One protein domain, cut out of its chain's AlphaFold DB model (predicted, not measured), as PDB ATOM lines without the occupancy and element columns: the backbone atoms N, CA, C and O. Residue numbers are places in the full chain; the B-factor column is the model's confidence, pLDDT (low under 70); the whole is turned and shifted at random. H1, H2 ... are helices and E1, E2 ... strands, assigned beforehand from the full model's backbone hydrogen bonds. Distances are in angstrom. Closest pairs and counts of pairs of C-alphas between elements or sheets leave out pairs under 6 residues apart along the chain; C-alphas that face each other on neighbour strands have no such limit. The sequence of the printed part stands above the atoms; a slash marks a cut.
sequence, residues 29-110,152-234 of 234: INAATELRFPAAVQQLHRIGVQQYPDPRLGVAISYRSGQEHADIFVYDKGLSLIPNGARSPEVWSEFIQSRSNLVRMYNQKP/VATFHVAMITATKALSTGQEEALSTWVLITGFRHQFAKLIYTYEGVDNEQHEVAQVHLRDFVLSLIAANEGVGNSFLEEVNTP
ATOM      1  N   ILE A  29     248.170 170.321 252.568       90.88
ATOM      2  CA  ILE A  29     248.659 171.329 253.509       90.88
ATOM      3  C   ILE A  29     247.821 172.585 253.305       90.88
ATOM      4  O   ILE A  29     247.811 173.157 252.212       90.88
ATOM      5  N   ASN A  30     247.106 173.014 254.344       87.25
ATOM      6  CA  ASN A  30     246.395 174.283 254.299       87.25
ATOM      7  C   ASN A  30     247.423 175.422 254.324       87.25
ATOM      8  O   ASN A  30     248.176 175.564 255.281       87.25
ATOM      9  N   ALA A  31     247.459 176.239 253.273       86.44
ATOM     10  CA  ALA A  31     248.471 177.283 253.136       86.44
ATOM     11  C   ALA A  31     248.374 178.386 254.209       86.44
ATOM     12  O   ALA A  31     249.378 179.017 254.524       86.44
ATOM     13  N   ALA A  32     247.185 178.627 254.771       81.69
ATOM     14  CA  ALA A  32     246.982 179.674 255.768       81.69
ATOM     15  C   ALA A  32     247.448 179.236 257.166       81.69
ATOM     16  O   ALA A  32     248.128 180.000 257.858       81.69
ATOM     17  N   THR A  33     247.122 178.004 257.566       76.12
ATOM     18  CA  THR A  33     247.410 177.469 258.910       76.12
ATOM     19  C   THR A  33     248.638 176.588 258.987       76.12
ATOM     20  O   THR A  33     249.089 176.307 260.091       76.12
ATOM     21  N   GLU A  34     249.154 176.134 257.845       82.81
ATOM     22  CA  GLU A  34     250.204 175.111 257.729       82.81
ATOM     23  C   GLU A  34     249.793 173.740 258.295       82.81
ATOM     24  O   GLU A  34     250.619 172.827 258.369       82.81
ATOM     25  N   LEU A  35     248.504 173.563 258.620       82.00
ATOM     26  CA  LEU A  35     247.956 172.283 259.048       82.00
ATOM     27  C   LEU A  35     248.063 171.259 257.924       82.00
ATOM     28  O   LEU A  35     247.714 171.519 256.767       82.00
ATOM     29  N   ARG A  36     248.522 170.073 258.303       88.12
ATOM     30  CA  ARG A  36     248.690 168.914 257.440       88.12
ATOM     31  C   ARG A  36     247.523 167.963 257.631       88.12
ATOM     32  O   ARG A  36     247.193 167.553 258.740       88.12
ATOM     33  N   PHE A  37     246.938 167.578 256.515       89.62
ATOM     34  CA  PHE A  37     245.836 166.640 256.413       89.62
ATOM     35  C   PHE A  37     246.336 165.439 255.612       89.62
ATOM     36  O   PHE A  37     246.534 165.565 254.401       89.62
ATOM     37  N   PRO A  38     246.617 164.298 256.258       90.44
ATOM     38  CA  PRO A  38     247.102 163.103 255.580       90.44
ATOM     39  C   PRO A  38     246.203 162.636 254.429       90.44
ATOM     40  O   PRO A  38     245.038 163.010 254.309       90.44
ATOM     41  N   ALA A  39     246.772 161.810 253.557       92.38
ATOM     42  CA  ALA A  39     246.037 161.084 252.523       92.38
ATOM     43  C   ALA A  39     244.991 160.126 253.107       92.38
ATOM     44  O   ALA A  39     243.893 159.970 252.578       92.38
ATOM     45  N   ALA A  40     245.349 159.499 254.223       90.81
ATOM     46  CA  ALA A  40     244.505 158.600 254.976       90.81
ATOM     47  C   ALA A  40     244.774 158.785 256.467       90.81
ATOM     48  O   ALA A  40     245.896 159.094 256.875       90.81
ATOM     49  N   VAL A  41     243.735 158.594 257.263       85.12
ATOM     50  CA  VAL A  41     243.783 158.612 258.718       85.12
ATOM     51  C   VAL A  41     243.117 157.322 259.176       85.12
ATOM     52  O   VAL A  41     241.911 157.164 259.017       85.12
ATOM     53  N   GLN A  42     243.897 156.370 259.692       86.31
ATOM     54  CA  GLN A  42     243.424 154.991 259.881       86.31
ATOM     55  C   GLN A  42     242.858 154.430 258.556       86.31
ATOM     56  O   GLN A  42     243.519 154.512 257.521       86.31
ATOM     57  N   GLN A  43     241.638 153.893 258.570       85.94
ATOM     58  CA  GLN A  43     240.927 153.398 257.384       85.94
ATOM     59  C   GLN A  43     240.216 154.488 256.569       85.94
ATOM     60  O   GLN A  43     239.731 154.217 255.473       85.94
ATOM     61  N   LEU A  44     240.117 155.712 257.093       87.06
ATOM     62  CA  LEU A  44     239.456 156.829 256.429       87.06
ATOM     63  C   LEU A  44     240.387 157.441 255.381       87.06
ATOM     64  O   LEU A  44     241.423 158.014 255.713       87.06
ATOM     65  N   HIS A  45     239.998 157.377 254.110       91.88
ATOM     66  CA  HIS A  45     240.755 157.970 253.008       91.88
ATOM     67  C   HIS A  45     240.216 159.355 252.666       91.88
ATOM     68  O   HIS A  45     239.002 159.543 252.582       91.88
ATOM     69  N   ARG A  46     241.102 160.325 252.432       92.88
ATOM     70  CA  ARG A  46     240.710 161.671 252.015       92.88
ATOM     71  C   ARG A  46     240.118 161.612 250.609       92.88
ATOM     72  O   ARG A  46     240.811 161.294 249.647       92.88
ATOM     73  N   ILE A  47     238.839 161.946 250.488       91.88
ATOM     74  CA  ILE A  47     238.099 161.908 249.220       91.88
ATOM     75  C   ILE A  47     238.066 163.261 248.513       91.88
ATOM     76  O   ILE A  47     237.808 163.321 247.311       91.88
ATOM     77  N   GLY A  48     238.323 164.356 249.232       90.56
ATOM     78  CA  GLY A  48     238.265 165.681 248.636       90.56
ATOM     79  C   GLY A  48     238.703 166.803 249.561       90.56
ATOM     80  O   GLY A  48     238.748 166.666 250.783       90.56
ATOM     81  N   VAL A  49     239.022 167.926 248.926       92.94
ATOM     82  CA  VAL A  49     239.274 169.212 249.568       92.94
ATOM     83  C   VAL A  49     238.441 170.245 248.822       92.94
ATOM     84  O   VAL A  49     238.642 170.456 247.626       92.94
ATOM     85  N   GLN A  50     237.497 170.874 249.511       92.62
ATOM     86  CA  GLN A  50     236.630 171.906 248.958       92.62
ATOM     87  C   GLN A  50     237.003 173.258 249.559       92.62
ATOM     88  O   GLN A  50     236.797 173.497 250.745       92.62
ATOM     89  N   GLN A  51     237.529 174.153 248.729       91.00
ATOM     90  CA  GLN A  51     237.752 175.547 249.108       91.00
ATOM     91  C   GLN A  51     236.470 176.342 248.874       91.00
ATOM     92  O   GLN A  51     235.850 176.221 247.814       91.00
ATOM     93  N   TYR A  52     236.068 177.144 249.855       85.94
ATOM     94  CA  TYR A  52     234.909 178.014 249.713       85.94
ATOM     95  C   TYR A  52     235.309 179.351 249.073       85.94
ATOM     96  O   TYR A  52     236.426 179.818 249.291       85.94
ATOM     97  N   PRO A  53     234.416 179.984 248.284       81.19
ATOM     98  CA  PRO A  53     234.720 181.261 247.636       81.19
ATOM     99  C   PRO A  53     235.044 182.388 248.622       81.19
ATOM    100  O   PRO A  53     235.848 183.260 248.308       81.19
ATOM    101  N   ASP A  54     234.413 182.372 249.799       83.56
ATOM    102  CA  ASP A  54     234.729 183.288 250.891       83.56
ATOM    103  C   ASP A  54     235.865 182.692 251.748       83.56
ATOM    104  O   ASP A  54     235.667 181.640 252.366       83.56
ATOM    105  N   PRO A  55     237.035 183.355 251.845       76.38
ATOM    106  CA  PRO A  55     238.144 182.902 252.682       76.38
ATOM    107  C   PRO A  55     237.778 182.707 254.157       76.38
ATOM    108  O   PRO A  55     238.405 181.893 254.832       76.38
ATOM    109  N   ARG A  56     236.753 183.411 254.657       79.75
ATOM    110  CA  ARG A  56     236.254 183.263 256.034       79.75
ATOM    111  C   ARG A  56     235.555 181.932 256.254       79.75
ATOM    112  O   ARG A  56     235.596 181.412 257.359       79.75
ATOM    113  N   LEU A  57     234.946 181.368 255.210       78.81
ATOM    114  CA  LEU A  57     234.372 180.019 255.227       78.81
ATOM    115  C   LEU A  57     235.458 178.940 255.098       78.81
ATOM    116  O   LEU A  57     235.247 177.798 255.500       78.81
ATOM    117  N   GLY A  58     236.622 179.314 254.563       88.00
ATOM    118  CA  GLY A  58     237.837 178.515 254.569       88.00
ATOM    119  C   GLY A  58     237.775 177.272 253.678       88.00
ATOM    120  O   GLY A  58     237.472 177.364 252.486       88.00
ATOM    121  N   VAL A  59     238.133 176.106 254.219       90.06
ATOM    122  CA  VAL A  59     238.241 174.843 253.471       90.06
ATOM    123  C   VAL A  59     237.589 173.682 254.220       90.06
ATOM    124  O   VAL A  59     237.734 173.568 255.432       90.06
ATOM    125  N   ALA A  60     236.908 172.798 253.491       90.56
ATOM    126  CA  ALA A  60     236.452 171.501 253.984       90.56
ATOM    127  C   ALA A  60     237.356 170.379 253.457       90.56
ATOM    128  O   ALA A  60     237.641 170.315 252.260       90.56
ATOM    129  N   ILE A  61     237.797 169.494 254.345       92.19
ATOM    130  CA  ILE A  61     238.579 168.300 254.038       92.19
ATOM    131  C   ILE A  61     237.735 167.084 254.399       92.19
ATOM    132  O   ILE A  61     237.457 166.863 255.574       92.19
ATOM    133  N   SER A  62     237.370 166.289 253.401       90.25
ATOM    134  CA  SER A  62     236.466 165.153 253.574       90.25
ATOM    135  C   SER A  62     237.225 163.834 253.524       90.25
ATOM    136  O   SER A  62     238.019 163.606 252.606       90.25
ATOM    137  N   TYR A  63     236.934 162.941 254.465       90.94
ATOM    138  CA  TYR A  63     237.420 161.569 254.518       90.94
ATOM    139  C   TYR A  63     236.260 160.576 254.531       90.94
ATOM    140  O   TYR A  63     235.198 160.867 255.077       90.94
ATOM    141  N   ARG A  64     236.473 159.385 253.961       89.38
ATOM    142  CA  ARG A  64     235.456 158.329 253.917       89.38
ATOM    143  C   ARG A  64     236.045 156.921 253.987       89.38
ATOM    144  O   ARG A  64     237.120 156.672 253.440       89.38
ATOM    145  N   SER A  65     235.305 156.005 254.610       87.88
ATOM    146  CA  SER A  65     235.542 154.557 254.607       87.88
ATOM    147  C   SER A  65     234.214 153.824 254.777       87.88
ATOM    148  O   SER A  65     233.644 153.790 255.862       87.88
ATOM    149  N   GLY A  66     233.666 153.272 253.690       86.00
ATOM    150  CA  GLY A  66     232.340 152.651 253.722       86.00
ATOM    151  C   GLY A  66     231.252 153.627 254.198       86.00
ATOM    152  O   GLY A  66     230.937 154.589 253.488       86.00
ATOM    153  N   GLN A  67     230.706 153.347 255.387       80.19
ATOM    154  CA  GLN A  67     229.667 154.130 256.072       80.19
ATOM    155  C   GLN A  67     230.219 155.216 257.008       80.19
ATOM    156  O   GLN A  67     229.460 155.989 257.587       80.19
ATOM    157  N   GLU A  68     231.537 155.268 257.187       81.38
ATOM    158  CA  GLU A  68     232.198 156.293 257.983       81.38
ATOM    159  C   GLU A  68     232.511 157.501 257.104       81.38
ATOM    160  O   GLU A  68     233.080 157.358 256.013       81.38
ATOM    161  N   HIS A  69     232.183 158.695 257.590       84.62
ATOM    162  CA  HIS A  69     232.481 159.956 256.918       84.62
ATOM    163  C   HIS A  69     232.950 160.986 257.943       84.62
ATOM    164  O   HIS A  69     232.280 161.219 258.947       84.62
ATOM    165  N   ALA A  70     234.073 161.647 257.662       85.88
ATOM    166  CA  ALA A  70     234.603 162.733 258.483       85.88
ATOM    167  C   ALA A  70     234.885 163.987 257.641       85.88
ATOM    168  O   ALA A  70     235.683 163.933 256.710       85.88
ATOM    169  N   ASP A  71     234.283 165.121 257.991       85.75
ATOM    170  CA  ASP A  71     234.568 166.428 257.394       85.75
ATOM    171  C   ASP A  71     235.304 167.327 258.385       85.75
ATOM    172  O   ASP A  71     234.830 167.572 259.489       85.75
ATOM    173  N   ILE A  72     236.447 167.874 257.981       86.25
ATOM    174  CA  ILE A  72     237.186 168.873 258.754       86.25
ATOM    175  C   ILE A  72     237.055 170.223 258.066       86.25
ATOM    176  O   ILE A  72     237.538 170.405 256.952       86.25
ATOM    177  N   PHE A  73     236.454 171.186 258.745       86.19
ATOM    178  CA  PHE A  73     236.312 172.562 258.287       86.19
ATOM    179  C   PHE A  73     237.377 173.423 258.944       86.19
ATOM    180  O   PHE A  73     237.387 173.534 260.162       86.19
ATOM    181  N   VAL A  74     238.247 174.052 258.164       86.31
ATOM    182  CA  VAL A  74     239.243 175.016 258.649       86.31
ATOM    183  C   VAL A  74     238.823 176.394 258.166       86.31
ATOM    184  O   VAL A  74     238.742 176.584 256.957       86.31
ATOM    185  N   TYR A  75     238.546 177.329 259.071       84.50
ATOM    186  CA  TYR A  75     237.932 178.616 258.737       84.50
ATOM    187  C   TYR A  75     238.396 179.756 259.661       84.50
ATOM    188  O   TYR A  75     238.948 179.520 260.737       84.50
ATOM    189  N   ASP A  76     238.182 181.002 259.233       84.62
ATOM    190  CA  ASP A  76     238.587 182.219 259.950       84.62
ATOM    191  C   ASP A  76     237.346 182.996 260.415       84.62
ATOM    192  O   ASP A  76     236.513 183.409 259.606       84.62
ATOM    193  N   LYS A  77     237.226 183.227 261.728       77.69
ATOM    194  CA  LYS A  77     236.115 183.997 262.321       77.69
ATOM    195  C   LYS A  77     236.292 185.517 262.238       77.69
ATOM    196  O   LYS A  77     235.453 186.252 262.753       77.69
ATOM    197  N   GLY A  78     237.378 186.005 261.646       82.38
ATOM    198  CA  GLY A  78     237.741 187.420 261.629       82.38
ATOM    199  C   GLY A  78     238.235 187.932 262.984       82.38
ATOM    200  O   GLY A  78     238.207 189.137 263.232       82.38
ATOM    201  N   LEU A  79     238.666 187.036 263.876       76.75
ATOM    202  CA  LEU A  79     239.145 187.391 265.209       76.75
ATOM    203  C   LEU A  79     240.649 187.665 265.175       76.75
ATOM    204  O   LEU A  79     241.449 186.779 264.899       76.75
ATOM    205  N   SER A  80     241.056 188.881 265.533       72.44
ATOM    206  CA  SER A  80     242.467 189.299 265.526       72.44
ATOM    207  C   SER A  80     243.356 188.546 266.518       72.44
ATOM    208  O   SER A  80     244.575 188.614 266.408       72.44
ATOM    209  N   LEU A  81     242.778 187.828 267.481       73.88
ATOM    210  CA  LEU A  81     243.448 186.874 268.357       73.88
ATOM    211  C   LEU A  81     242.385 185.916 268.897       73.88
ATOM    212  O   LEU A  81     241.408 186.366 269.486       73.88
ATOM    213  N   ILE A  82     242.575 184.613 268.707       67.12
ATOM    214  CA  ILE A  82     241.777 183.607 269.412       67.12
ATOM    215  C   ILE A  82     242.536 183.312 270.704       67.12
ATOM    216  O   ILE A  82     243.696 182.895 270.611       67.12
ATOM    217  N   PRO A  83     241.961 183.562 271.890       68.44
ATOM    218  CA  PRO A  83     242.639 183.219 273.125       68.44
ATOM    219  C   PRO A  83     242.874 181.711 273.200       68.44
ATOM    220  O   PRO A  83     242.022 180.906 272.822       68.44
ATOM    221  N   ASN A  84     244.040 181.329 273.712       63.44
ATOM    222  CA  ASN A  84     244.319 179.933 274.011       63.44
ATOM    223  C   ASN A  84     243.412 179.482 275.169       63.44
ATOM    224  O   ASN A  84     243.133 180.251 276.092       63.44
ATOM    225  N   GLY A  85     242.979 178.229 275.146       62.31
ATOM    226  CA  GLY A  85     242.159 177.609 276.180       62.31
ATOM    227  C   GLY A  85     240.818 177.120 275.648       62.31
ATOM    228  O   GLY A  85     240.058 177.896 275.067       62.31
ATOM    229  N   ALA A  86     240.464 175.871 275.964       62.47
ATOM    230  CA  ALA A  86     239.134 175.306 275.706       62.47
ATOM    231  C   ALA A  86     237.997 176.110 276.371       62.47
ATOM    232  O   ALA A  86     236.860 176.092 275.910       62.47
ATOM    233  N   ARG A  87     238.315 176.833 277.455       69.56
ATOM    234  CA  ARG A  87     237.383 177.693 278.204       69.56
ATOM    235  C   ARG A  87     237.431 179.169 277.802       69.56
ATOM    236  O   ARG A  87     236.797 179.985 278.469       69.56
ATOM    237  N   SER A  88     238.190 179.543 276.771       73.38
ATOM    238  CA  SER A  88     238.137 180.923 276.284       73.38
ATOM    239  C   SER A  88     236.737 181.236 275.735       73.38
ATOM    240  O   SER A  88     236.087 180.336 275.191       73.38
ATOM    241  N   PRO A  89     236.237 182.477 275.882       80.94
ATOM    242  CA  PRO A  89     234.883 182.830 275.454       80.94
ATOM    243  C   PRO A  89     234.594 182.486 273.988       80.94
ATOM    244  O   PRO A  89     233.507 182.014 273.667       80.94
ATOM    245  N   GLU A  90     235.569 182.676 273.103       80.19
ATOM    246  CA  GLU A  90     235.457 182.464 271.662       80.19
ATOM    247  C   GLU A  90     235.376 180.975 271.315       80.19
ATOM    248  O   GLU A  90     234.522 180.567 270.525       80.19
ATOM    249  N   VAL A  91     236.233 180.159 271.936       73.62
ATOM    250  CA  VAL A  91     236.247 178.697 271.776       73.62
ATOM    251  C   VAL A  91     234.977 178.091 272.366       73.62
ATOM    252  O   VAL A  91     234.323 177.264 271.731       73.62
ATOM    253  N   TRP A  92     234.568 178.556 273.546       77.62
ATOM    254  CA  TRP A  92     233.339 178.110 274.193       77.62
ATOM    255  C   TRP A  92     232.088 178.516 273.406       77.62
ATOM    256  O   TRP A  92     231.156 177.729 273.267       77.62
ATOM    257  N   SER A  93     232.063 179.723 272.838       82.12
ATOM    258  CA  SER A  93     230.971 180.172 271.971       82.12
ATOM    259  C   SER A  93     230.822 179.268 270.746       82.12
ATOM    260  O   SER A  93     229.706 178.847 270.441       82.12
ATOM    261  N   GLU A  94     231.932 178.895 270.102       78.81
ATOM    262  CA  GLU A  94     231.919 177.944 268.985       78.81
ATOM    263  C   GLU A  94     231.431 176.558 269.390       78.81
ATOM    264  O   GLU A  94     230.660 175.919 268.669       78.81
ATOM    265  N   PHE A  95     231.828 176.100 270.572       74.81
ATOM    266  CA  PHE A  95     231.348 174.849 271.137       74.81
ATOM    267  C   PHE A  95     229.818 174.862 271.321       74.81
ATOM    268  O   PHE A  95     229.118 173.969 270.834       74.81
ATOM    269  N   ILE A  96     229.275 175.910 271.949       78.69
ATOM    270  CA  ILE A  96     227.829 176.070 272.168       78.69
ATOM    271  C   ILE A  96     227.070 176.188 270.840       78.69
ATOM    272  O   ILE A  96     226.034 175.539 270.665       78.69
ATOM    273  N   GLN A  97     227.586 176.963 269.885       80.25
ATOM    274  CA  GLN A  97     226.979 177.105 268.561       80.25
ATOM    275  C   GLN A  97     226.965 175.774 267.805       80.25
ATOM    276  O   GLN A  97     225.947 175.402 267.224       80.25
ATOM    277  N   SER A  98     228.063 175.020 267.853       74.44
ATOM    278  CA  SER A  98     228.169 173.704 267.217       74.44
ATOM    279  C   SER A  98     227.160 172.717 267.790       74.44
ATOM    280  O   SER A  98     226.450 172.056 267.033       74.44
ATOM    281  N   ARG A  99     227.012 172.696 269.118       73.00
ATOM    282  CA  ARG A  99     225.976 171.912 269.795       73.00
ATOM    283  C   ARG A  99     224.564 172.333 269.372       73.00
ATOM    284  O   ARG A  99     223.719 171.476 269.137       73.00
ATOM    285  N   SER A 100     224.286 173.632 269.254       76.06
ATOM    286  CA  SER A 100     222.971 174.121 268.805       76.06
ATOM    287  C   SER A 100     222.665 173.706 267.362       76.06
ATOM    288  O   SER A 100     221.575 173.206 267.071       76.06
ATOM    289  N   ASN A 101     223.650 173.840 266.469       74.00
ATOM    290  CA  ASN A 101     223.534 173.412 265.078       74.00
ATOM    291  C   ASN A 101     223.247 171.915 264.983       74.00
ATOM    292  O   ASN A 101     222.417 171.520 264.172       74.00
ATOM    293  N   LEU A 102     223.839 171.097 265.856       68.62
ATOM    294  CA  LEU A 102     223.509 169.679 265.925       68.62
ATOM    295  C   LEU A 102     222.081 169.391 266.309       68.62
ATOM    296  O   LEU A 102     221.420 168.610 265.636       68.62
ATOM    297  N   VAL A 103     221.606 169.996 267.392       69.50
ATOM    298  CA  VAL A 103     220.227 169.786 267.837       69.50
ATOM    299  C   VAL A 103     219.266 170.188 266.717       69.50
ATOM    300  O   VAL A 103     218.293 169.487 266.447       69.50
ATOM    301  N   ARG A 104     219.571 171.278 266.003       72.06
ATOM    302  CA  ARG A 104     218.809 171.718 264.832       72.06
ATOM    303  C   ARG A 104     218.860 170.699 263.694       72.06
ATOM    304  O   ARG A 104     217.805 170.306 263.210       72.06
ATOM    305  N   MET A 105     220.055 170.257 263.304       65.75
ATOM    306  CA  MET A 105     220.248 169.229 262.280       65.75
ATOM    307  C   MET A 105     219.491 167.955 262.646       65.75
ATOM    308  O   MET A 105     218.749 167.423 261.837       65.75
ATOM    309  N   TYR A 106     219.589 167.494 263.884       62.94
ATOM    310  CA  TYR A 106     218.861 166.324 264.342       62.94
ATOM    311  C   TYR A 106     217.342 166.491 264.189       62.94
ATOM    312  O   TYR A 106     216.670 165.657 263.578       62.94
ATOM    313  N   ASN A 107     216.804 167.608 264.678       67.12
ATOM    314  CA  ASN A 107     215.366 167.864 264.675       67.12
ATOM    315  C   ASN A 107     214.790 168.096 263.268       67.12
ATOM    316  O   ASN A 107     213.602 167.863 263.049       67.12
ATOM    317  N   GLN A 108     215.605 168.544 262.311       67.56
ATOM    318  CA  GLN A 108     215.163 168.880 260.952       67.56
ATOM    319  C   GLN A 108     215.235 167.707 259.953       67.56
ATOM    320  O   GLN A 108     214.840 167.879 258.804       67.56
ATOM    321  N   LYS A 109     215.709 166.515 260.358       57.38
ATOM    322  CA  LYS A 109     215.931 165.343 259.476       57.38
ATOM    323  C   LYS A 109     216.688 165.615 258.136       57.38
ATOM    324  O   LYS A 109     216.280 165.059 257.116       57.38
ATOM    325  N   PRO A 110     217.789 166.392 258.056       50.59
ATOM    326  CA  PRO A 110     218.382 166.811 256.790       50.59
ATOM    327  C   PRO A 110     219.630 166.002 256.386       50.59
ATOM    328  O   PRO A 110     220.497 166.528 255.694       50.59
ATOM    329  N   VAL A 152     253.421 179.764 270.997       45.78
ATOM    330  CA  VAL A 152     252.933 178.393 271.124       45.78
ATOM    331  C   VAL A 152     251.516 178.355 270.567       45.78
ATOM    332  O   VAL A 152     250.604 178.955 271.136       45.78
ATOM    333  N   ALA A 153     251.354 177.678 269.434       45.94
ATOM    334  CA  ALA A 153     250.050 177.217 269.002       45.94
ATOM    335  C   ALA A 153     249.678 176.020 269.872       45.94
ATOM    336  O   ALA A 153     250.377 175.010 269.895       45.94
ATOM    337  N   THR A 154     248.610 176.178 270.635       50.62
ATOM    338  CA  THR A 154     248.079 175.137 271.497       50.62
ATOM    339  C   THR A 154     246.863 174.553 270.818       50.62
ATOM    340  O   THR A 154     245.906 175.288 270.621       50.62
ATOM    341  N   PHE A 155     246.872 173.254 270.523       51.41
ATOM    342  CA  PHE A 155     245.663 172.539 270.132       51.41
ATOM    343  C   PHE A 155     244.775 172.370 271.365       51.41
ATOM    344  O   PHE A 155     245.241 171.941 272.411       51.41
ATOM    345  N   HIS A 156     243.495 172.687 271.240       51.53
ATOM    346  CA  HIS A 156     242.474 172.183 272.156       51.53
ATOM    347  C   HIS A 156     241.646 171.170 271.389       51.53
ATOM    348  O   HIS A 156     241.505 171.317 270.188       51.53
ATOM    349  N   VAL A 157     241.156 170.124 272.039       53.53
ATOM    350  CA  VAL A 157     240.291 169.120 271.413       53.53
ATOM    351  C   VAL A 157     239.148 168.914 272.385       53.53
ATOM    352  O   VAL A 157     239.314 168.264 273.407       53.53
ATOM    353  N   ALA A 158     237.993 169.497 272.095       55.03
ATOM    354  CA  ALA A 158     236.776 169.197 272.839       55.03
ATOM    355  C   ALA A 158     235.956 168.198 272.030       55.03
ATOM    356  O   ALA A 158     235.589 168.522 270.903       55.03
ATOM    357  N   MET A 159     235.696 167.017 272.592       56.81
ATOM    358  CA  MET A 159     234.894 165.971 271.965       56.81
ATOM    359  C   MET A 159     233.454 166.050 272.483       56.81
ATOM    360  O   MET A 159     233.235 165.954 273.686       56.81
ATOM    361  N   ILE A 160     232.471 166.234 271.598       54.62
ATOM    362  CA  ILE A 160     231.045 166.128 271.963       54.62
ATOM    363  C   ILE A 160     230.446 164.952 271.229       54.62
ATOM    364  O   ILE A 160     230.251 165.066 270.025       54.62
ATOM    365  N   THR A 161     230.089 163.885 271.928       57.25
ATOM    366  CA  THR A 161     229.288 162.806 271.346       57.25
ATOM    367  C   THR A 161     227.819 163.099 271.632       57.25
ATOM    368  O   THR A 161     227.430 163.188 272.795       57.25
ATOM    369  N   ALA A 162     226.991 163.280 270.601       56.66
ATOM    370  CA  ALA A 162     225.542 163.249 270.791       56.66
ATOM    371  C   ALA A 162     225.064 161.801 270.638       56.66
ATOM    372  O   ALA A 162     225.476 161.113 269.707       56.66
ATOM    373  N   THR A 163     224.197 161.333 271.529       58.34
ATOM    374  CA  THR A 163     223.510 160.046 271.385       58.34
ATOM    375  C   THR A 163     222.004 160.267 271.267       58.34
ATOM    376  O   THR A 163     221.436 161.215 271.813       58.34
ATOM    377  N   LYS A 164     221.339 159.419 270.487       57.00
ATOM    378  CA  LYS A 164     219.894 159.400 270.284       57.00
ATOM    379  C   LYS A 164     219.331 158.163 270.948       57.00
ATOM    380  O   LYS A 164     219.579 157.058 270.486       57.00
ATOM    381  N   ALA A 165     218.484 158.350 271.947       58.22
ATOM    382  CA  ALA A 165     217.662 157.263 272.453       58.22
ATOM    383  C   ALA A 165     216.632 156.837 271.385       58.22
ATOM    384  O   ALA A 165     215.764 157.612 270.973       58.22
ATOM    385  N   LEU A 166     216.744 155.603 270.910       61.38
ATOM    386  CA  LEU A 166     215.786 154.907 270.067       61.38
ATOM    387  C   LEU A 166     214.567 154.491 270.897       61.38
ATOM    388  O   LEU A 166     214.649 154.279 272.107       61.38
ATOM    389  N   SER A 167     213.423 154.291 270.236       60.34
ATOM    390  CA  SER A 167     212.200 153.782 270.883       60.34
ATOM    391  C   SER A 167     212.374 152.389 271.501       60.34
ATOM    392  O   SER A 167     211.550 151.963 272.302       60.34
ATOM    393  N   THR A 168     213.438 151.679 271.119       71.62
ATOM    394  CA  THR A 168     213.864 150.389 271.674       71.62
ATOM    395  C   THR A 168     214.625 150.521 272.997       71.62
ATOM    396  O   THR A 168     214.941 149.506 273.608       71.62
ATOM    397  N   GLY A 169     214.936 151.744 273.444       69.50
ATOM    398  CA  GLY A 169     215.797 152.015 274.601       69.50
ATOM    399  C   GLY A 169     217.298 151.974 274.290       69.50
ATOM    400  O   GLY A 169     218.107 152.129 275.196       69.50
ATOM    401  N   GLN A 170     217.678 151.762 273.028       55.84
ATOM    402  CA  GLN A 170     219.069 151.784 272.563       55.84
ATOM    403  C   GLN A 170     219.533 153.215 272.261       55.84
ATOM    404  O   GLN A 170     218.709 154.055 271.928       55.84
ATOM    405  N   GLU A 171     220.834 153.497 272.330       52.97
ATOM    406  CA  GLU A 171     221.404 154.805 271.982       52.97
ATOM    407  C   GLU A 171     222.154 154.761 270.634       52.97
ATOM    408  O   GLU A 171     223.032 153.930 270.435       52.97
ATOM    409  N   GLU A 172     221.830 155.661 269.701       56.38
ATOM    410  CA  GLU A 172     222.471 155.814 268.385       56.38
ATOM    411  C   GLU A 172     223.394 157.046 268.410       56.38
ATOM    412  O   GLU A 172     222.934 158.151 268.696       56.38
ATOM    413  N   ALA A 173     224.698 156.898 268.141       51.91
ATOM    414  CA  ALA A 173     225.607 158.051 268.096       51.91
ATOM    415  C   ALA A 173     225.259 158.941 266.906       51.91
ATOM    416  O   ALA A 173     225.359 158.539 265.750       51.91
ATOM    417  N   LEU A 174     224.928 160.189 267.194       55.50
ATOM    418  CA  LEU A 174     224.823 161.245 266.218       55.50
ATOM    419  C   LEU A 174     225.961 162.222 266.429       55.50
ATOM    420  O   LEU A 174     225.917 163.095 267.286       55.50
ATOM    421  N   SER A 175     226.934 162.105 265.537       56.34
ATOM    422  CA  SER A 175     227.973 163.076 265.227       56.34
ATOM    423  C   SER A 175     228.829 163.586 266.375       56.34
ATOM    424  O   SER A 175     228.370 164.301 267.269       56.34
ATOM    425  N   THR A 176     230.124 163.318 266.258       55.03
ATOM    426  CA  THR A 176     231.085 163.794 267.235       55.03
ATOM    427  C   THR A 176     231.894 164.953 266.684       55.03
ATOM    428  O   THR A 176     232.448 164.878 265.584       55.03
ATOM    429  N   TRP A 177     231.936 166.039 267.456       59.91
ATOM    430  CA  TRP A 177     232.649 167.258 267.091       59.91
ATOM    431  C   TRP A 177     233.963 167.309 267.814       59.91
ATOM    432  O   TRP A 177     233.995 167.067 269.014       59.91
ATOM    433  N   VAL A 178     235.004 167.687 267.085       56.56
ATOM    434  CA  VAL A 178     236.281 168.069 267.672       56.56
ATOM    435  C   VAL A 178     236.602 169.483 267.228       56.56
ATOM    436  O   VAL A 178     236.758 169.754 266.036       56.56
ATOM    437  N   LEU A 179     236.652 170.396 268.194       58.81
ATOM    438  CA  LEU A 179     237.076 171.773 267.975       58.81
ATOM    439  C   LEU A 179     238.571 171.873 268.238       58.81
ATOM    440  O   LEU A 179     238.974 171.702 269.383       58.81
ATOM    441  N   ILE A 180     239.342 172.167 267.191       58.97
ATOM    442  CA  ILE A 180     240.777 172.435 267.232       58.97
ATOM    443  C   ILE A 180     241.004 173.929 267.042       58.97
ATOM    444  O   ILE A 180     240.736 174.486 265.979       58.97
ATOM    445  N   THR A 181     241.515 174.594 268.068       57.53
ATOM    446  CA  THR A 181     241.844 176.027 268.018       57.53
ATOM    447  C   THR A 181     243.334 176.207 268.201       57.53
ATOM    448  O   THR A 181     243.908 175.406 268.922       57.53
ATOM    449  N   GLY A 182     243.940 177.241 267.606       54.88
ATOM    450  CA  GLY A 182     245.300 177.658 267.983       54.88
ATOM    451  C   GLY A 182     246.246 178.107 266.867       54.88
ATOM    452  O   GLY A 182     247.393 178.418 267.172       54.88
ATOM    453  N   PHE A 183     245.816 178.195 265.602       58.19
ATOM    454  CA  PHE A 183     246.700 178.595 264.495       58.19
ATOM    455  C   PHE A 183     246.242 179.880 263.837       58.19
ATOM    456  O   PHE A 183     245.195 179.893 263.204       58.19
ATOM    457  N   ARG A 184     247.051 180.945 263.944       64.31
ATOM    458  CA  ARG A 184     246.942 182.155 263.104       64.31
ATOM    459  C   ARG A 184     245.494 182.630 262.878       64.31
ATOM    460  O   ARG A 184     245.121 182.897 261.743       64.31
ATOM    461  N   HIS A 185     244.698 182.740 263.946       68.75
ATOM    462  CA  HIS A 185     243.314 183.258 263.894       68.75
ATOM    463  C   HIS A 185     242.259 182.311 263.295       68.75
ATOM    464  O   HIS A 185     241.133 182.733 263.049       68.75
ATOM    465  N   GLN A 186     242.578 181.028 263.117       73.19
ATOM    466  CA  GLN A 186     241.668 180.049 262.521       73.19
ATOM    467  C   GLN A 186     241.155 179.002 263.512       73.19
ATOM    468  O   GLN A 186     241.820 178.634 264.487       73.19
ATOM    469  N   PHE A 187     239.960 178.504 263.205       73.69
ATOM    470  CA  PHE A 187     239.300 177.378 263.851       73.69
ATOM    471  C   PHE A 187     239.322 176.184 262.902       73.69
ATOM    472  O   PHE A 187     239.047 176.340 261.713       73.69
ATOM    473  N   ALA A 188     239.603 174.989 263.422       74.50
ATOM    474  CA  ALA A 188     239.308 173.751 262.720       74.50
ATOM    475  C   ALA A 188     238.219 172.970 263.461       74.50
ATOM    476  O   ALA A 188     238.259 172.795 264.678       74.50
ATOM    477  N   LYS A 189     237.217 172.526 262.715       78.88
ATOM    478  CA  LYS A 189     236.011 171.881 263.210       78.88
ATOM    479  C   LYS A 189     235.847 170.548 262.506       78.88
ATOM    480  O   LYS A 189     235.634 170.521 261.301       78.88
ATOM    481  N   LEU A 190     235.936 169.460 263.253       77.69
ATOM    482  CA  LEU A 190     235.663 168.119 262.755       77.69
ATOM    483  C   LEU A 190     234.183 167.785 262.943       77.69
ATOM    484  O   LEU A 190     233.648 167.980 264.032       77.69
ATOM    485  N   ILE A 191     233.555 167.260 261.899       75.50
ATOM    486  CA  ILE A 191     232.262 166.585 261.919       75.50
ATOM    487  C   ILE A 191     232.519 165.138 261.533       75.50
ATOM    488  O   ILE A 191     232.860 164.860 260.387       75.50
ATOM    489  N   TYR A 192     232.357 164.220 262.474       75.12
ATOM    490  CA  TYR A 192     232.382 162.791 262.183       75.12
ATOM    491  C   TYR A 192     230.961 162.247 262.134       75.12
ATOM    492  O   TYR A 192     230.148 162.595 262.983       75.12
ATOM    493  N   THR A 193     230.659 161.385 261.173       71.50
ATOM    494  CA  THR A 193     229.348 160.755 260.996       71.50
ATOM    495  C   THR A 193     229.525 159.274 260.677       71.50
ATOM    496  O   THR A 193     230.471 158.884 259.990       71.50
ATOM    497  N   TYR A 194     228.623 158.453 261.211       70.19
ATOM    498  CA  TYR A 194     228.600 157.010 261.014       70.19
ATOM    499  C   TYR A 194     227.202 156.591 260.566       70.19
ATOM    500  O   TYR A 194     226.234 156.825 261.287       70.19
ATOM    501  N   GLU A 195     227.090 155.986 259.387       66.69
ATOM    502  CA  GLU A 195     225.829 155.470 258.845       66.69
ATOM    503  C   GLU A 195     225.714 153.952 259.101       66.69
ATOM    504  O   GLU A 195     225.751 153.142 258.176       66.69
ATOM    505  N   GLY A 196     225.604 153.534 260.366       61.25
ATOM    506  CA  GLY A 196     225.400 152.126 260.734       61.25
ATOM    507  C   GLY A 196     224.340 151.958 261.820       61.25
ATOM    508  O   GLY A 196     224.235 152.774 262.730       61.25
ATOM    509  N   VAL A 197     223.514 150.918 261.672       55.31
ATOM    510  CA  VAL A 197     222.254 150.734 262.422       55.31
ATOM    511  C   VAL A 197     222.443 149.867 263.677       55.31
ATOM    512  O   VAL A 197     221.578 149.857 264.551       55.31
ATOM    513  N   ASP A 198     223.578 149.170 263.801       66.00
ATOM    514  CA  ASP A 198     223.779 148.143 264.825       66.00
ATOM    515  C   ASP A 198     224.639 148.635 266.002       66.00
ATOM    516  O   ASP A 198     225.751 149.134 265.830       66.00
ATOM    517  N   ASN A 199     224.152 148.427 267.230       57.75
ATOM    518  CA  ASN A 199     224.788 148.901 268.467       57.75
ATOM    519  C   ASN A 199     226.218 148.389 268.708       57.75
ATOM    520  O   ASN A 199     227.018 149.106 269.302       57.75
ATOM    521  N   GLU A 200     226.567 147.175 268.271       62.84
ATOM    522  CA  GLU A 200     227.935 146.644 268.431       62.84
ATOM    523  C   GLU A 200     228.965 147.452 267.625       62.84
ATOM    524  O   GLU A 200     230.143 147.500 267.971       62.84
ATOM    525  N   GLN A 201     228.522 148.158 266.582       64.19
ATOM    526  CA  GLN A 201     229.376 149.018 265.764       64.19
ATOM    527  C   GLN A 201     229.592 150.407 266.395       64.19
ATOM    528  O   GLN A 201     230.424 151.178 265.920       64.19
ATOM    529  N   HIS A 202     228.892 150.727 267.491       61.19
ATOM    530  CA  HIS A 202     228.981 152.020 268.170       61.19
ATOM    531  C   HIS A 202     230.298 152.213 268.929       61.19
ATOM    532  O   HIS A 202     230.960 153.239 268.776       61.19
ATOM    533  N   GLU A 203     230.688 151.231 269.745       62.88
ATOM    534  CA  GLU A 203     231.948 151.277 270.499       62.88
ATOM    535  C   GLU A 203     233.141 151.340 269.533       62.88
ATOM    536  O   GLU A 203     234.070 152.125 269.715       62.88
ATOM    537  N   VAL A 204     233.031 150.608 268.423       66.81
ATOM    538  CA  VAL A 204     233.983 150.625 267.310       66.81
ATOM    539  C   VAL A 204     234.099 152.028 266.695       66.81
ATOM    540  O   VAL A 204     235.209 152.534 266.539       66.81
ATOM    541  N   ALA A 205     232.981 152.711 266.429       65.81
ATOM    542  CA  ALA A 205     232.993 154.066 265.871       65.81
ATOM    543  C   ALA A 205     233.632 155.109 266.811       65.81
ATOM    544  O   ALA A 205     234.345 156.000 266.344       65.81
ATOM    545  N   GLN A 206     233.420 155.005 268.130       64.75
ATOM    546  CA  GLN A 206     234.059 155.909 269.100       64.75
ATOM    547  C   GLN A 206     235.577 155.702 269.170       64.75
ATOM    548  O   GLN A 206     236.333 156.677 269.184       64.75
ATOM    549  N   VAL A 207     236.030 154.443 269.167       63.03
ATOM    550  CA  VAL A 207     237.459 154.103 269.112       63.03
ATOM    551  C   VAL A 207     238.083 154.651 267.830       63.03
ATOM    552  O   VAL A 207     239.092 155.353 267.891       63.03
ATOM    553  N   HIS A 208     237.431 154.441 266.684       74.38
ATOM    554  CA  HIS A 208     237.905 154.947 265.394       74.38
ATOM    555  C   HIS A 208     238.030 156.465 265.369       74.38
ATOM    556  O   HIS A 208     238.998 156.991 264.826       74.38
ATOM    557  N   LEU A 209     237.090 157.186 265.983       74.19
ATOM    558  CA  LEU A 209     237.172 158.635 266.069       74.19
ATOM    559  C   LEU A 209     238.333 159.101 266.943       74.19
ATOM    560  O   LEU A 209     239.069 160.006 266.547       74.19
ATOM    561  N   ARG A 210     238.489 158.524 268.137       75.06
ATOM    562  CA  ARG A 210     239.608 158.863 269.021       75.06
ATOM    563  C   ARG A 210     240.925 158.658 268.283       75.06
ATOM    564  O   ARG A 210     241.747 159.569 268.232       75.06
ATOM    565  N   ASP A 211     241.083 157.510 267.641       79.50
ATOM    566  CA  ASP A 211     242.284 157.180 266.880       79.50
ATOM    567  C   ASP A 211     242.458 158.086 265.658       79.50
ATOM    568  O   ASP A 211     243.582 158.478 265.339       79.50
ATOM    569  N   PHE A 212     241.365 158.492 265.008       81.62
ATOM    570  CA  PHE A 212     241.377 159.475 263.929       81.62
ATOM    571  C   PHE A 212     241.912 160.828 264.410       81.62
ATOM    572  O   PHE A 212     242.813 161.397 263.794       81.62
ATOM    573  N   VAL A 213     241.420 161.323 265.546       78.62
ATOM    574  CA  VAL A 213     241.871 162.581 266.157       78.62
ATOM    575  C   VAL A 213     243.341 162.495 266.555       78.62
ATOM    576  O   VAL A 213     244.118 163.381 266.205       78.62
ATOM    577  N   LEU A 214     243.747 161.416 267.227       80.31
ATOM    578  CA  LEU A 214     245.144 161.192 267.609       80.31
ATOM    579  C   LEU A 214     246.063 161.140 266.385       80.31
ATOM    580  O   LEU A 214     247.142 161.721 266.398       80.31
ATOM    581  N   SER A 215     245.616 160.511 265.301       80.94
ATOM    582  CA  SER A 215     246.373 160.419 264.050       80.94
ATOM    583  C   SER A 215     246.489 161.771 263.338       80.94
ATOM    584  O   SER A 215     247.546 162.091 262.793       80.94
ATOM    585  N   LEU A 216     245.437 162.599 263.361       79.75
ATOM    586  CA  LEU A 216     245.509 163.979 262.874       79.75
ATOM    587  C   LEU A 216     246.492 164.814 263.692       79.75
ATOM    588  O   LEU A 216     247.239 165.605 263.121       79.75
ATOM    589  N   ILE A 217     246.510 164.640 265.012       77.00
ATOM    590  CA  ILE A 217     247.450 165.336 265.895       77.00
ATOM    591  C   ILE A 217     248.876 164.889 265.601       77.00
ATOM    592  O   ILE A 217     249.725 165.745 265.372       77.00
ATOM    593  N   ALA A 218     249.116 163.580 265.506       79.88
ATOM    594  CA  ALA A 218     250.412 163.011 265.149       79.88
ATOM    595  C   ALA A 218     250.921 163.548 263.800       79.88
ATOM    596  O   ALA A 218     252.075 163.944 263.669       79.88
ATOM    597  N   ALA A 219     250.043 163.665 262.797       80.62
ATOM    598  CA  ALA A 219     250.384 164.245 261.495       80.62
ATOM    599  C   ALA A 219     250.781 165.734 261.548       80.62
ATOM    600  O   ALA A 219     251.349 166.259 260.585       80.62
ATOM    601  N   ASN A 220     250.470 166.406 262.655       76.56
ATOM    602  CA  ASN A 220     250.785 167.800 262.927       76.56
ATOM    603  C   ASN A 220     251.771 167.959 264.101       76.56
ATOM    604  O   ASN A 220     252.000 169.084 264.550       76.56
ATOM    605  N   GLU A 221     252.396 166.875 264.579       68.81
ATOM    606  CA  GLU A 221     253.494 166.952 265.547       68.81
ATOM    607  C   GLU A 221     254.646 167.771 264.944       68.81
ATOM    608  O   GLU A 221     255.162 167.474 263.866       68.81
ATOM    609  N   GLY A 222     255.016 168.864 265.614       61.28
ATOM    610  CA  GLY A 222     255.997 169.839 265.122       61.28
ATOM    611  C   GLY A 222     255.385 171.135 264.583       61.28
ATOM    612  O   GLY A 222     256.092 172.135 264.462       61.28
ATOM    613  N   VAL A 223     254.069 171.176 264.359       56.62
ATOM    614  CA  VAL A 223     253.325 172.424 264.144       56.62
ATOM    615  C   VAL A 223     252.978 173.023 265.523       56.62
ATOM    616  O   VAL A 223     251.824 173.097 265.911       56.62
ATOM    617  N   GLY A 224     253.989 173.423 266.307       50.81
ATOM    618  CA  GLY A 224     253.818 174.007 267.654       50.81
ATOM    619  C   GLY A 224     253.507 173.005 268.784       50.81
ATOM    620  O   GLY A 224     253.149 171.860 268.536       50.81
ATOM    621  N   ASN A 225     253.710 173.421 270.047       39.00
ATOM    622  CA  ASN A 225     253.550 172.567 271.237       39.00
ATOM    623  C   ASN A 225     252.063 172.293 271.544       39.00
ATOM    624  O   ASN A 225     251.404 173.055 272.257       39.00
ATOM    625  N   SER A 226     251.551 171.189 271.014       42.09
ATOM    626  CA  SER A 226     250.191 170.685 271.221       42.09
ATOM    627  C   SER A 226     250.011 170.054 272.601       42.09
ATOM    628  O   SER A 226     250.883 169.324 273.066       42.09
ATOM    629  N   PHE A 227     248.849 170.249 273.226       38.66
ATOM    630  CA  PHE A 227     248.398 169.394 274.322       38.66
ATOM    631  C   PHE A 227     246.994 168.873 274.039       38.66
ATOM    632  O   PHE A 227     246.172 169.550 273.438       38.66
ATOM    633  N   LEU A 228     246.728 167.643 274.458       38.91
ATOM    634  CA  LEU A 228     245.388 167.080 274.476       38.91
ATOM    635  C   LEU A 228     244.818 167.272 275.877       38.91
ATOM    636  O   LEU A 228     245.422 166.826 276.849       38.91
ATOM    637  N   GLU A 229     243.659 167.913 275.974       41.47
ATOM    638  CA  GLU A 229     242.819 167.836 277.164       41.47
ATOM    639  C   GLU A 229     241.498 167.210 276.732       41.47
ATOM    640  O   GLU A 229     240.717 167.827 276.015       41.47
ATOM    641  N   GLU A 230     241.281 165.956 277.122       40.06
ATOM    642  CA  GLU A 230     239.981 165.315 276.988       40.06
ATOM    643  C   GLU A 230     239.023 165.993 277.970       40.06
ATOM    644  O   GLU A 230     239.099 165.798 279.184       40.06
ATOM    645  N   VAL A 231     238.144 166.847 277.450       41.91
ATOM    646  CA  VAL A 231     237.067 167.434 278.246       41.91
ATOM    647  C   VAL A 231     235.866 166.511 278.138       41.91
ATOM    648  O   VAL A 231     235.097 166.595 277.183       41.91
ATOM    649  N   ASN A 232     235.700 165.644 279.133       36.72
ATOM    650  CA  ASN A 232     234.459 164.901 279.299       36.72
ATOM    651  C   ASN A 232     233.330 165.901 279.566       36.72
ATOM    652  O   ASN A 232     233.346 166.622 280.568       36.72
ATOM    653  N   THR A 233     232.363 165.981 278.654       32.34
ATOM    654  CA  THR A 233     231.102 166.666 278.937       32.34
ATOM    655  C   THR A 233     230.318 165.844 279.963       32.34
ATOM    656  O   THR A 233     230.236 164.629 279.780       32.34
ATOM    657  N   PRO A 234     229.780 166.467 281.026       32.38
ATOM    658  CA  PRO A 234     228.923 165.781 281.990       32.38
ATOM    659  C   PRO A 234     227.617 165.286 281.362       32.38
ATOM    660  O   PRO A 234     227.161 165.907 280.369       32.38
TER     661      PRO A 234
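Overview. This is residues 29 to 110 and 152 to 234 of the 234 residues of an uncharacterized protein of Curvibacter sp (UniProt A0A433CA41). Picture a twisted sheet of six strands as the middle layer, with one long helix running along each of its two faces: H1 over E5 on one face, H2 over E6 on the opposite face. The sheet turns by 71 degrees from edge strand E1 to edge strand E4. The 165 printed residues hold two named helices and six named strands, along the chain E1 E2 E3 H1 E4 E5 E6 H2; the sheet's order is E1 E2 E3 E6 E5 E4, all antiparallel, and the class is mixed, helices and strands. The whole is compact, with a radius of gyration of the C-alphas of 15.7 A and spans of 48 by 33 by 32 A.

Arrangement. Start with inner strands E3, residues 68 to 76, and E6, residues 186 to 194, where you find N 71 and O 191 2.8 A apart. Beside E3 is E2, residues 59 to 65, with N 61 and O 72 at 2.8 A; beside E2 is E1, residues 44 to 51, with N 50 and O 60 at 2.8 A. Beside E6 is E5, residues 171 to 183, with N 180 and O 188 at 2.8 A; beside E5 is E4, residues 158 to 165, with N 164 and O 172 at 2.7 A. E1 E2 E3 and E4 E5 E6 are two meanders, each strand the antiparallel neighbour of the one before. On one face look for H1, residues 89 to 108, at a height over the sheet of 9.4 A; its closest C-alphas to E5 are those of Phe 95 and Leu 179, 7.2 A. It only just runs along the strands, at 29 degrees to E5 on the local plane. H2, residues 200 to 218, is on the opposite face at 8.4 A, along the strands at 21 degrees to E6 on the local plane; the C-alphas of Tyr 194 and Ala 205 are their closest, 7.2 A. These are three layers, helices on both faces of a sheet; H1 and H2 are apart. In H1 every O i to N i+4 pair is within hydrogen-bond range; in H2, 14 of 15.

Along the chain. Find C-alpha 44 at (239.456, 156.829, 256.429), where E1 begins. E5 measures 35.5 A, H1 28.2 A and H2 28.0 A; E3 is 26.8 A, E6 26.5 A, E4 22.5 A, E2 20.5 A and E1 20.2 A. H2 ends at C-alpha 218, (250.412, 163.011, 265.149).

Size, cuts and confidence. The C-alphas of Ser 80 and Thr 168 are the two farthest apart, 48.7 A. Residues 111 to 151 are not printed, and C-alphas 110 and 152 are 39.2 A apart across the cut. The link from E3 to H1 is long, with 12 residues. Mean pLDDT of the printed part is 70.7; 74 residues are under 70, among them 152 to 167 and 221 to 234.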